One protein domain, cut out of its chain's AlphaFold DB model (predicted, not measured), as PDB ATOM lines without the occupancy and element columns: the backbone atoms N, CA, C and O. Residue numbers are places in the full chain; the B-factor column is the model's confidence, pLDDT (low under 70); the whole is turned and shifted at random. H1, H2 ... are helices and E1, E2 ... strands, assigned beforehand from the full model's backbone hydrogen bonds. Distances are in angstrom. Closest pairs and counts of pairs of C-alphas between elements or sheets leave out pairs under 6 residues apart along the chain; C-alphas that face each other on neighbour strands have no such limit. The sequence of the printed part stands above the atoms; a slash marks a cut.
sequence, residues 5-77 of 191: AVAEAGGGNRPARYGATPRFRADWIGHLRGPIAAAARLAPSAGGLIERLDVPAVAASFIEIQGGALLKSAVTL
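Overview. This is residues 5 to 77 of the 191 residues of an uncharacterized protein of Phenylobacterium sp (UniProt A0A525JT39). A two-stranded hairpin, E1 and E2, and a helical hairpin, long H1 with short H2 folded back beside it, follow each other along one long axis, and helix H3 starts near H1 and points away to the side. Residues 64 to 77, of which 64 to 74 belong to H3, stick out free. The printed part has 73 residues, with two named strands and then three named helices in the order E1, E2, H1, H2, H3; the two strands are antiparallel and the class is mostly helix. The whole is loose, with a radius of gyration of the C-alphas of 15.7 A, and flat, spanning 52 by 31 by 17 A.

Along the chain. E1, residues 5 to 8, begins at C-alpha 5 (134.303, 188.510, 155.284). E2 is residues 17 to 20. H1, residues 22 to 42, is 30.8 A long, begins at C-alpha 22 (129.067, 183.467, 148.957) and has a kink of 27 degrees near residue 35. H2 is residues 44 to 50, 10.9 A long. H3, residues 56 to 74, is 26.3 A long and ends at C-alpha 74 (131.366, 207.878, 138.679).

Arrangement. E1 and E2 form an antiparallel hairpin, with N 7 and O 17 at 2.8 A and N 19 and O 5 at 2.9 A. H1, with residues 33 to 40 alone, touches H2 at a shallow tilt of 8 degrees, opposite ways; the closest C-alphas, of Ala 40 and Ala 46, are 4.8 A apart. H3 is close to H1 but not clearly touching, the closest C-alphas, of Ile 29 and Ala 59, being 7.6 A apart. H3 is apart from both strands. Every O i to N i+4 pair is within hydrogen-bond range in H3, 14 of 17 in H1 and 0 of 3 in H2, where 4 of 4 O i to N i+3 pairs are.

Size, cuts and confidence. The C-alphas of Gly 12 and Arg 41, the two farthest apart, are 52.1 A apart. The printed part has no cut, and no link is long. No printed residue is under 70 in pLDDT.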
ATOM      1  N   ALA A   5     133.453 189.271 154.375       91.06
ATOM      2  CA  ALA A   5     134.303 188.510 155.284       91.06
ATOM      3  C   ALA A   5     135.772 188.909 155.116       91.06
ATOM      4  O   ALA A   5     136.181 189.385 154.055       91.06
ATOM      5  N   VAL A   6     136.567 188.704 156.166       91.31
ATOM      6  CA  VAL A   6     138.027 188.830 156.096       91.31
ATOM      7  C   VAL A   6     138.546 187.717 155.186       91.31
ATOM      8  O   VAL A   6     138.389 186.540 155.493       91.31
ATOM      9  N   ALA A   7     139.123 188.100 154.052       88.25
ATOM     10  CA  ALA A   7     139.761 187.190 153.108       88.25
ATOM     11  C   ALA A   7     141.210 186.896 153.521       88.25
ATOM     12  O   ALA A   7     141.664 185.761 153.422       88.25
ATOM     13  N   GLU A   8     141.918 187.905 154.036       90.50
ATOM     14  CA  GLU A   8     143.238 187.751 154.649       90.50
ATOM     15  C   GLU A   8     143.309 188.609 155.913       90.50
ATOM     16  O   GLU A   8     143.049 189.816 155.866       90.50
ATOM     17  N   ALA A   9     143.687 188.004 157.041       89.00
ATOM     18  CA  ALA A   9     143.899 188.749 158.274       89.00
ATOM     19  C   ALA A   9     145.068 189.741 158.116       89.00
ATOM     20  O   ALA A   9     146.114 189.431 157.531       89.00
ATOM     21  N   GLY A  10     144.875 190.950 158.642       88.69
ATOM     22  CA  GLY A  10     145.949 191.929 158.789       88.69
ATOM     23  C   GLY A  10     146.967 191.484 159.842       88.69
ATOM     24  O   GLY A  10     146.704 190.578 160.631       88.69
ATOM     25  N   GLY A  11     148.132 192.123 159.859       90.44
ATOM     26  CA  GLY A  11     149.185 191.858 160.843       90.44
ATOM     27  C   GLY A  11     150.237 192.963 160.839       90.44
ATOM     28  O   GLY A  11     150.645 193.417 159.767       90.44
ATOM     29  N   GLY A  12     150.655 193.425 162.022       89.12
ATOM     30  CA  GLY A  12     151.506 194.614 162.155       89.12
ATOM     31  C   GLY A  12     150.864 195.835 161.483       89.12
ATOM     32  O   GLY A  12     149.706 196.144 161.749       89.12
ATOM     33  N   ASN A  13     151.588 196.474 160.557       89.50
ATOM     34  CA  ASN A  13     151.092 197.590 159.733       89.50
ATOM     35  C   ASN A  13     150.335 197.157 158.457       89.50
ATOM     36  O   ASN A  13     149.926 198.013 157.673       89.50
ATOM     37  N   ARG A  14     150.152 195.853 158.193       90.44
ATOM     38  CA  ARG A  14     149.442 195.376 156.994       90.44
ATOM     39  C   ARG A  14     147.925 195.367 157.239       90.44
ATOM     40  O   ARG A  14     147.483 194.619 158.116       90.44
ATOM     41  N   PRO A  15     147.115 196.112 156.461       91.06
ATOM     42  CA  PRO A  15     145.663 196.090 156.607       91.06
ATOM     43  C   PRO A  15     145.089 194.720 156.227       91.06
ATOM     44  O   PRO A  15     145.605 194.036 155.339       91.06
ATOM     45  N   ALA A  16     144.000 194.331 156.892       92.19
ATOM     46  CA  ALA A  16     143.232 193.151 156.513       92.19
ATOM     47  C   ALA A  16     142.630 193.330 155.114       92.19
ATOM     48  O   ALA A  16     142.208 194.428 154.740       92.19
ATOM     49  N   ARG A  17     142.557 192.239 154.352       91.81
ATOM     50  CA  ARG A  17     141.847 192.211 153.071       91.81
ATOM     51  C   ARG A  17     140.480 191.600 153.274       91.81
ATOM     52  O   ARG A  17     140.341 190.577 153.940       91.81
ATOM     53  N   TYR A  18     139.481 192.212 152.659       91.31
ATOM     54  CA  TYR A  18     138.092 191.794 152.749       91.31
ATOM     55  C   TYR A  18     137.600 191.310 151.390       91.31
ATOM     56  O   TYR A  18     138.030 191.807 150.350       91.31
ATOM     57  N   GLY A  19     136.689 190.344 151.406       88.12
ATOM     58  CA  GLY A  19     136.069 189.792 150.211       88.12
ATOM     59  C   GLY A  19     134.566 189.606 150.381       88.12
ATOM     60  O   GLY A  19     134.051 189.475 151.493       88.12
ATOM     61  N   ALA A  20     133.863 189.572 149.250       88.56
ATOM     62  CA  ALA A  20     132.448 189.236 149.199       88.56
ATOM     63  C   ALA A  20     132.207 187.784 149.637       88.56
ATOM     64  O   ALA A  20     132.836 186.858 149.102       88.56
ATOM     65  N   THR A  21     131.260 187.584 150.557       91.19
ATOM     66  CA  THR A  21     130.831 186.242 150.973       91.19
ATOM     67  C   THR A  21     130.052 185.535 149.858       91.19
ATOM     68  O   THR A  21     129.525 186.200 148.960       91.19
ATOM     69  N   PRO A  22     129.923 184.195 149.896       89.69
ATOM     70  CA  PRO A  22     129.067 183.467 148.957       89.69
ATOM     71  C   PRO A  22     127.629 183.995 148.936       89.69
ATOM     72  O   PRO A  22     127.049 184.144 147.865       89.69
ATOM     73  N   ARG A  23     127.091 184.367 150.109       91.44
ATOM     74  CA  ARG A  23     125.770 184.991 150.232       91.44
ATOM     75  C   ARG A  23     125.682 186.298 149.448       91.44
ATOM     76  O   ARG A  23     124.782 186.438 148.635       91.44
ATOM     77  N   PHE A  24     126.627 187.221 149.644       90.38
ATOM     78  CA  PHE A  24     126.625 188.479 148.890       90.38
ATOM     79  C   PHE A  24     126.696 188.237 147.384       90.38
ATOM     80  O   PHE A  24     125.989 188.891 146.632       90.38
ATOM     81  N   ARG A  25     127.525 187.288 146.934       88.56
ATOM     82  CA  ARG A  25     127.630 186.962 145.505       88.56
ATOM     83  C   ARG A  25     126.309 186.437 144.953       88.56
ATOM     84  O   ARG A  25     125.902 186.892 143.893       88.56
ATOM     85  N   ALA A  26     125.647 185.529 145.666       90.31
ATOM     86  CA  ALA A  26     124.345 185.003 145.268       90.31
ATOM     87  C   ALA A  26     123.278 186.110 145.209       90.31
ATOM     88  O   ALA A  26     122.609 186.253 144.188       90.31
ATOM     89  N   ASP A  27     123.186 186.939 146.253       91.75
ATOM     90  CA  ASP A  27     122.239 188.060 146.320       91.75
ATOM     91  C   ASP A  27     122.504 189.074 145.191       91.75
ATOM     92  O   ASP A  27     121.580 189.540 144.523       91.75
ATOM     93  N   TRP A  28     123.778 189.377 144.922       90.81
ATOM     94  CA  TRP A  28     124.186 190.291 143.858       90.81
ATOM     95  C   TRP A  28     123.884 189.737 142.462       90.81
ATOM     96  O   TRP A  28     123.314 190.443 141.636       90.81
ATOM     97  N   ILE A  29     124.194 188.463 142.201       92.62
ATOM     98  CA  ILE A  29     123.829 187.781 140.947       92.62
ATOM     99  C   ILE A  29     122.308 187.808 140.758       92.62
ATOM    100  O   ILE A  29     121.836 188.152 139.675       92.62
ATOM    101  N   GLY A  30     121.537 187.518 141.810       94.38
ATOM    102  CA  GLY A  30     120.076 187.613 141.792       94.38
ATOM    103  C   GLY A  30     119.586 189.018 141.436       94.38
ATOM    104  O   GLY A  30     118.735 189.168 140.561       94.38
ATOM    105  N   HIS A  31     120.176 190.049 142.043       91.81
ATOM    106  CA  HIS A  31     119.873 191.448 141.739       91.81
ATOM    107  C   HIS A  31     120.160 191.808 140.272       91.81
ATOM    108  O   HIS A  31     119.326 192.441 139.623       91.81
ATOM    109  N   LEU A  32     121.296 191.367 139.718       93.56
ATOM    110  CA  LEU A  32     121.709 191.674 138.343       93.56
ATOM    111  C   LEU A  32     120.770 191.096 137.274       93.56
ATOM    112  O   LEU A  32     120.691 191.646 136.173       93.56
ATOM    113  N   ARG A  33     120.022 190.025 137.575       95.31
ATOM    114  CA  ARG A  33     119.091 189.414 136.610       95.31
ATOM    115  C   ARG A  33     118.017 190.386 136.130       95.31
ATOM    116  O   ARG A  33     117.703 190.375 134.945       95.31
ATOM    117  N   GLY A  34     117.490 191.243 137.007       93.94
ATOM    118  CA  GLY A  34     116.449 192.214 136.650       93.94
ATOM    119  C   GLY A  34     116.917 193.219 135.587       93.94
ATOM    120  O   GLY A  34     116.340 193.263 134.498       93.94
ATOM    121  N   PRO A  35     117.989 193.990 135.846       92.88
ATOM    122  CA  PRO A  35     118.550 194.917 134.869       92.88
ATOM    123  C   PRO A  35     118.985 194.248 133.559       92.88
ATOM    124  O   PRO A  35     118.724 194.795 132.489       92.88
ATOM    125  N   ILE A  36     119.607 193.062 133.606       95.38
ATOM    126  CA  ILE A  36     120.019 192.352 132.381       95.38
ATOM    127  C   ILE A  36     118.789 191.889 131.586       95.38
ATOM    128  O   ILE A  36     118.779 192.022 130.365       95.38
ATOM    129  N   ALA A  37     117.729 191.412 132.248       95.88
ATOM    130  CA  ALA A  37     116.472 191.065 131.584       95.88
ATOM    131  C   ALA A  37     115.828 192.284 130.914       95.88
ATOM    132  O   ALA A  37     115.372 192.188 129.776       95.88
ATOM    133  N   ALA A  38     115.846 193.446 131.570       92.31
ATOM    134  CA  ALA A  38     115.390 194.691 130.962       92.31
ATOM    135  C   ALA A  38     116.248 195.075 129.742       92.31
ATOM    136  O   ALA A  38     115.705 195.406 128.690       92.31
ATOM    137  N   ALA A  39     117.576 194.953 129.840       94.19
ATOM    138  CA  ALA A  39     118.486 195.201 128.722       94.19
ATOM    139  C   ALA A  39     118.256 194.224 127.555       94.19
ATOM    140  O   ALA A  39     118.332 194.627 126.397       94.19
ATOM    141  N   ALA A  40     117.902 192.967 127.838       95.50
ATOM    142  CA  ALA A  40     117.579 191.967 126.823       95.50
ATOM    143  C   ALA A  40     116.315 192.302 126.015       95.50
ATOM    144  O   ALA A  40     116.207 191.879 124.866       95.50
ATOM    145  N   ARG A  41     115.396 193.117 126.555       93.81
ATOM    146  CA  ARG A  41     114.257 193.645 125.779       93.81
ATOM    147  C   ARG A  41     114.701 194.642 124.701       93.81
ATOM    148  O   ARG A  41     114.006 194.788 123.704       93.81
ATOM    149  N   LEU A  42     115.842 195.309 124.895       92.56
ATOM    150  CA  LEU A  42     116.430 196.252 123.934       92.56
ATOM    151  C   LEU A  42     117.417 195.562 122.983       92.56
ATOM    152  O   LEU A  42     117.446 195.857 121.792       92.56
ATOM    153  N   ALA A  43     118.225 194.639 123.507       95.50
ATOM    154  CA  ALA A  43     119.221 193.883 122.757       95.50
ATOM    155  C   ALA A  43     119.113 192.389 123.113       95.50
ATOM    156  O   ALA A  43     119.727 191.955 124.090       95.50
ATOM    157  N   PRO A  44     118.373 191.579 122.329       95.81
ATOM    158  CA  PRO A  44     118.072 190.185 122.673       95.81
ATOM    159  C   PRO A  44     119.295 189.305 122.963       95.81
ATOM    160  O   PRO A  44     119.220 188.389 123.781       95.81
ATOM    161  N   SER A  45     120.450 189.609 122.363       93.06
ATOM    162  CA  SER A  45     121.716 188.910 122.628       93.06
ATOM    163  C   SER A  45     122.166 188.987 124.092       93.06
ATOM    164  O   SER A  45     122.852 188.080 124.565       93.06
ATOM    165  N   ALA A  46     121.735 190.007 124.843       94.88
ATOM    166  CA  ALA A  46     121.995 190.118 126.275       94.88
ATOM    167  C   ALA A  46     121.359 188.981 127.096       94.88
ATOM    168  O   ALA A  46     121.869 188.651 128.168       94.88
ATOM    169  N   GLY A  47     120.308 188.331 126.580       95.25
ATOM    170  CA  GLY A  47     119.693 187.161 127.213       95.25
ATOM    171  C   GLY A  47     120.683 186.015 127.435       95.25
ATOM    172  O   GLY A  47     120.634 185.347 128.466       95.25
ATOM    173  N   GLY A  48     121.676 185.872 126.548       95.44
ATOM    174  CA  GLY A  48     122.723 184.858 126.685       95.44
ATOM    175  C   GLY A  48     123.583 185.017 127.944       95.44
ATOM    176  O   GLY A  48     124.179 184.041 128.397       95.44
ATOM    177  N   LEU A  49     123.647 186.216 128.538       96.69
ATOM    178  CA  LEU A  49     124.354 186.420 129.801       96.69
ATOM    179  C   LEU A  49     123.532 185.914 130.994       96.69
ATOM    180  O   LEU A  49     124.102 185.328 131.908       96.69
ATOM    181  N   ILE A  50     122.205 186.089 130.978       95.62
ATOM    182  CA  ILE A  50     121.305 185.658 132.067       95.62
ATOM    183  C   ILE A  50     121.381 184.147 132.275       95.62
ATOM    184  O   ILE A  50     121.455 183.680 133.410       95.62
ATOM    185  N   GLU A  51     121.393 183.395 131.177       94.81
ATOM    186  CA  GLU A  51     121.485 181.930 131.182       94.81
ATOM    187  C   GLU A  51     122.802 181.414 131.774       94.81
ATOM    188  O   GLU A  51     122.909 180.254 132.158       94.81
ATOM    189  N   ARG A  52     123.827 182.269 131.822       96.12
ATOM    190  CA  ARG A  52     125.200 181.896 132.173       96.12
ATOM    191  C   ARG A  52     125.712 182.629 133.401       96.12
ATOM    192  O   ARG A  52     126.860 182.426 133.786       96.12
ATOM    193  N   LEU A  53     124.874 183.454 134.025       94.75
ATOM    194  CA  LEU A  53     125.240 184.263 135.183       94.75
ATOM    195  C   LEU A  53     125.584 183.403 136.409       94.75
ATOM    196  O   LEU A  53     126.274 183.877 137.303       94.75
ATOM    197  N   ASP A  54     125.147 182.141 136.436       94.25
ATOM    198  CA  ASP A  54     125.504 181.183 137.490       94.25
ATOM    199  C   ASP A  54     126.867 180.507 137.248       94.25
ATOM    200  O   ASP A  54     127.413 179.879 138.154       94.25
ATOM    201  N   VAL A  55     127.460 180.648 136.052       95.00
ATOM    202  CA  VAL A  55     128.812 180.148 135.759       95.00
ATOM    203  C   VAL A  55     129.831 181.092 136.411       95.00
ATOM    204  O   VAL A  55     129.943 182.245 135.980       95.00
ATOM    205  N   PRO A  56     130.639 180.642 137.396       92.00
ATOM    206  CA  PRO A  56     131.468 181.547 138.198       92.00
ATOM    207  C   PRO A  56     132.429 182.423 137.386       92.00
ATOM    208  O   PRO A  56     132.593 183.604 137.691       92.00
ATOM    209  N   ALA A  57     133.035 181.876 136.326       94.69
ATOM    210  CA  ALA A  57     133.963 182.611 135.463       94.69
ATOM    211  C   ALA A  57     133.272 183.725 134.651       94.69
ATOM    212  O   ALA A  57     133.839 184.807 134.473       94.69
ATOM    213  N   VAL A  58     132.036 183.478 134.202       96.31
ATOM    214  CA  VAL A  58     131.215 184.454 133.468       96.31
ATOM    215  C   VAL A  58     130.774 185.567 134.414       96.31
ATOM    216  O   VAL A  58     130.979 186.741 134.111       96.31
ATOM    217  N   ALA A  59     130.250 185.208 135.589       94.50
ATOM    218  CA  ALA A  59     129.831 186.163 136.612       94.50
ATOM    219  C   ALA A  59     130.986 187.067 137.062       94.50
ATOM    220  O   ALA A  59     130.837 188.286 137.111       94.50
ATOM    221  N   ALA A  60     132.154 186.481 137.348       92.44
ATOM    222  CA  ALA A  60     133.343 187.226 137.750       92.44
ATOM    223  C   ALA A  60     133.784 188.220 136.667       92.44
ATOM    224  O   ALA A  60     134.012 189.387 136.975       92.44
ATOM    225  N   SER A  61     133.827 187.781 135.403       96.38
ATOM    226  CA  SER A  61     134.194 188.650 134.278       96.38
ATOM    227  C   SER A  61     133.205 189.798 134.096       96.38
ATOM    228  O   SER A  61     133.618 190.938 133.900       96.38
ATOM    229  N   PHE A  62     131.903 189.523 134.198       96.31
ATOM    230  CA  PHE A  62     130.884 190.561 134.086       96.31
ATOM    231  C   PHE A  62     130.995 191.596 135.207       96.31
ATOM    232  O   PHE A  62     131.014 192.792 134.928       96.31
ATOM    233  N   ILE A  63     131.128 191.145 136.459       93.25
ATOM    234  CA  ILE A  63     131.272 192.027 137.625       93.25
ATOM    235  C   ILE A  63     132.529 192.893 137.502       93.25
ATOM    236  O   ILE A  63     132.471 194.085 137.793       93.25
ATOM    237  N   GLU A  64     133.647 192.324 137.053       93.75
ATOM    238  CA  GLU A  64     134.890 193.067 136.835       93.75
ATOM    239  C   GLU A  64     134.708 194.167 135.780       93.75
ATOM    240  O   GLU A  64     135.013 195.335 136.034       93.75
ATOM    241  N   ILE A  65     134.168 193.815 134.609       95.44
ATOM    242  CA  ILE A  65     133.992 194.757 133.498       95.44
ATOM    243  C   ILE A  65     132.975 195.841 133.870       95.44
ATOM    244  O   ILE A  65     133.246 197.030 133.685       95.44
ATOM    245  N   GLN A  66     131.819 195.453 134.418       94.00
ATOM    246  CA  GLN A  66     130.768 196.385 134.819       94.00
ATOM    247  C   GLN A  66     131.236 197.284 135.966       94.00
ATOM    248  O   GLN A  66     131.061 198.497 135.896       94.00
ATOM    249  N   GLY A  67     131.872 196.722 136.997       90.81
ATOM    250  CA  GLY A  67     132.413 197.487 138.119       90.81
ATOM    251  C   GLY A  67     133.474 198.491 137.670       90.81
ATOM    252  O   GLY A  67     133.434 199.654 138.071       90.81
ATOM    253  N   GLY A  68     134.374 198.082 136.770       89.94
ATOM    254  CA  GLY A  68     135.359 198.975 136.164       89.94
ATOM    255  C   GLY A  68     134.721 200.095 135.336       89.94
ATOM    256  O   GLY A  68     135.165 201.241 135.411       89.94
ATOM    257  N   ALA A  69     133.664 199.794 134.577       89.44
ATOM    258  CA  ALA A  69     132.915 200.795 133.819       89.44
ATOM    259  C   ALA A  69     132.194 201.796 134.740       89.44
ATOM    260  O   ALA A  69     132.315 203.002 134.531       89.44
ATOM    261  N   LEU A  70     131.527 201.313 135.793       87.44
ATOM    262  CA  LEU A  70     130.833 202.147 136.779       87.44
ATOM    263  C   LEU A  70     131.795 203.066 137.540       87.44
ATOM    264  O   LEU A  70     131.505 204.246 137.737       87.44
ATOM    265  N   LEU A  71     132.967 202.554 137.931       86.06
ATOM    266  CA  LEU A  71     133.987 203.361 138.600       86.06
ATOM    267  C   LEU A  71     134.494 204.486 137.687       86.06
ATOM    268  O   LEU A  71     134.646 205.621 138.133       86.06
ATOM    269  N   LYS A  72     134.705 204.190 136.398       86.06
ATOM    270  CA  LYS A  72     135.084 205.198 135.398       86.06
ATOM    271  C   LYS A  72     133.980 206.228 135.171       86.06
ATOM    272  O   LYS A  72     134.287 207.401 134.993       86.06
ATOM    273  N   SER A  73     132.708 205.827 135.193       82.31
ATOM    274  CA  SER A  73     131.599 206.765 134.996       82.31
ATOM    275  C   SER A  73     131.300 207.620 136.227       82.31
ATOM    276  O   SER A  73     130.765 208.718 136.081       82.31
ATOM    277  N   ALA A  74     131.655 207.165 137.433       77.12
ATOM    278  CA  ALA A  74     131.366 207.878 138.679       77.12
ATOM    279  C   ALA A  74     131.947 209.304 138.714       77.12
ATOM    280  O   ALA A  74     131.352 210.197 139.312       77.12
ATOM    281  N   VAL A  75     133.066 209.549 138.023       77.12
ATOM    282  CA  VAL A  75     133.691 210.883 137.937       77.12
ATOM    283  C   VAL A  75     133.076 211.789 136.861       77.12
ATOM    284  O   VAL A  75     133.460 212.948 136.747       77.12
ATOM    285  N   THR A  76     132.126 211.276 136.076       75.88
ATOM    286  CA  THR A  76     131.567 211.952 134.889       75.88
ATOM    287  C   THR A  76     130.110 212.384 135.044       75.88
ATOM    288  O   THR A  76     129.482 212.756 134.055       75.88
ATOM    289  N   LEU A  77     129.549 212.344 136.259       70.38
ATOM    290  CA  LEU A  77     128.172 212.794 136.466       70.38
ATOM    291  C   LEU A  77     128.016 214.259 136.009       70.38
ATOM    292  O   LEU A  77     128.786 215.120 136.453       70.38
TER     293      LEU A  77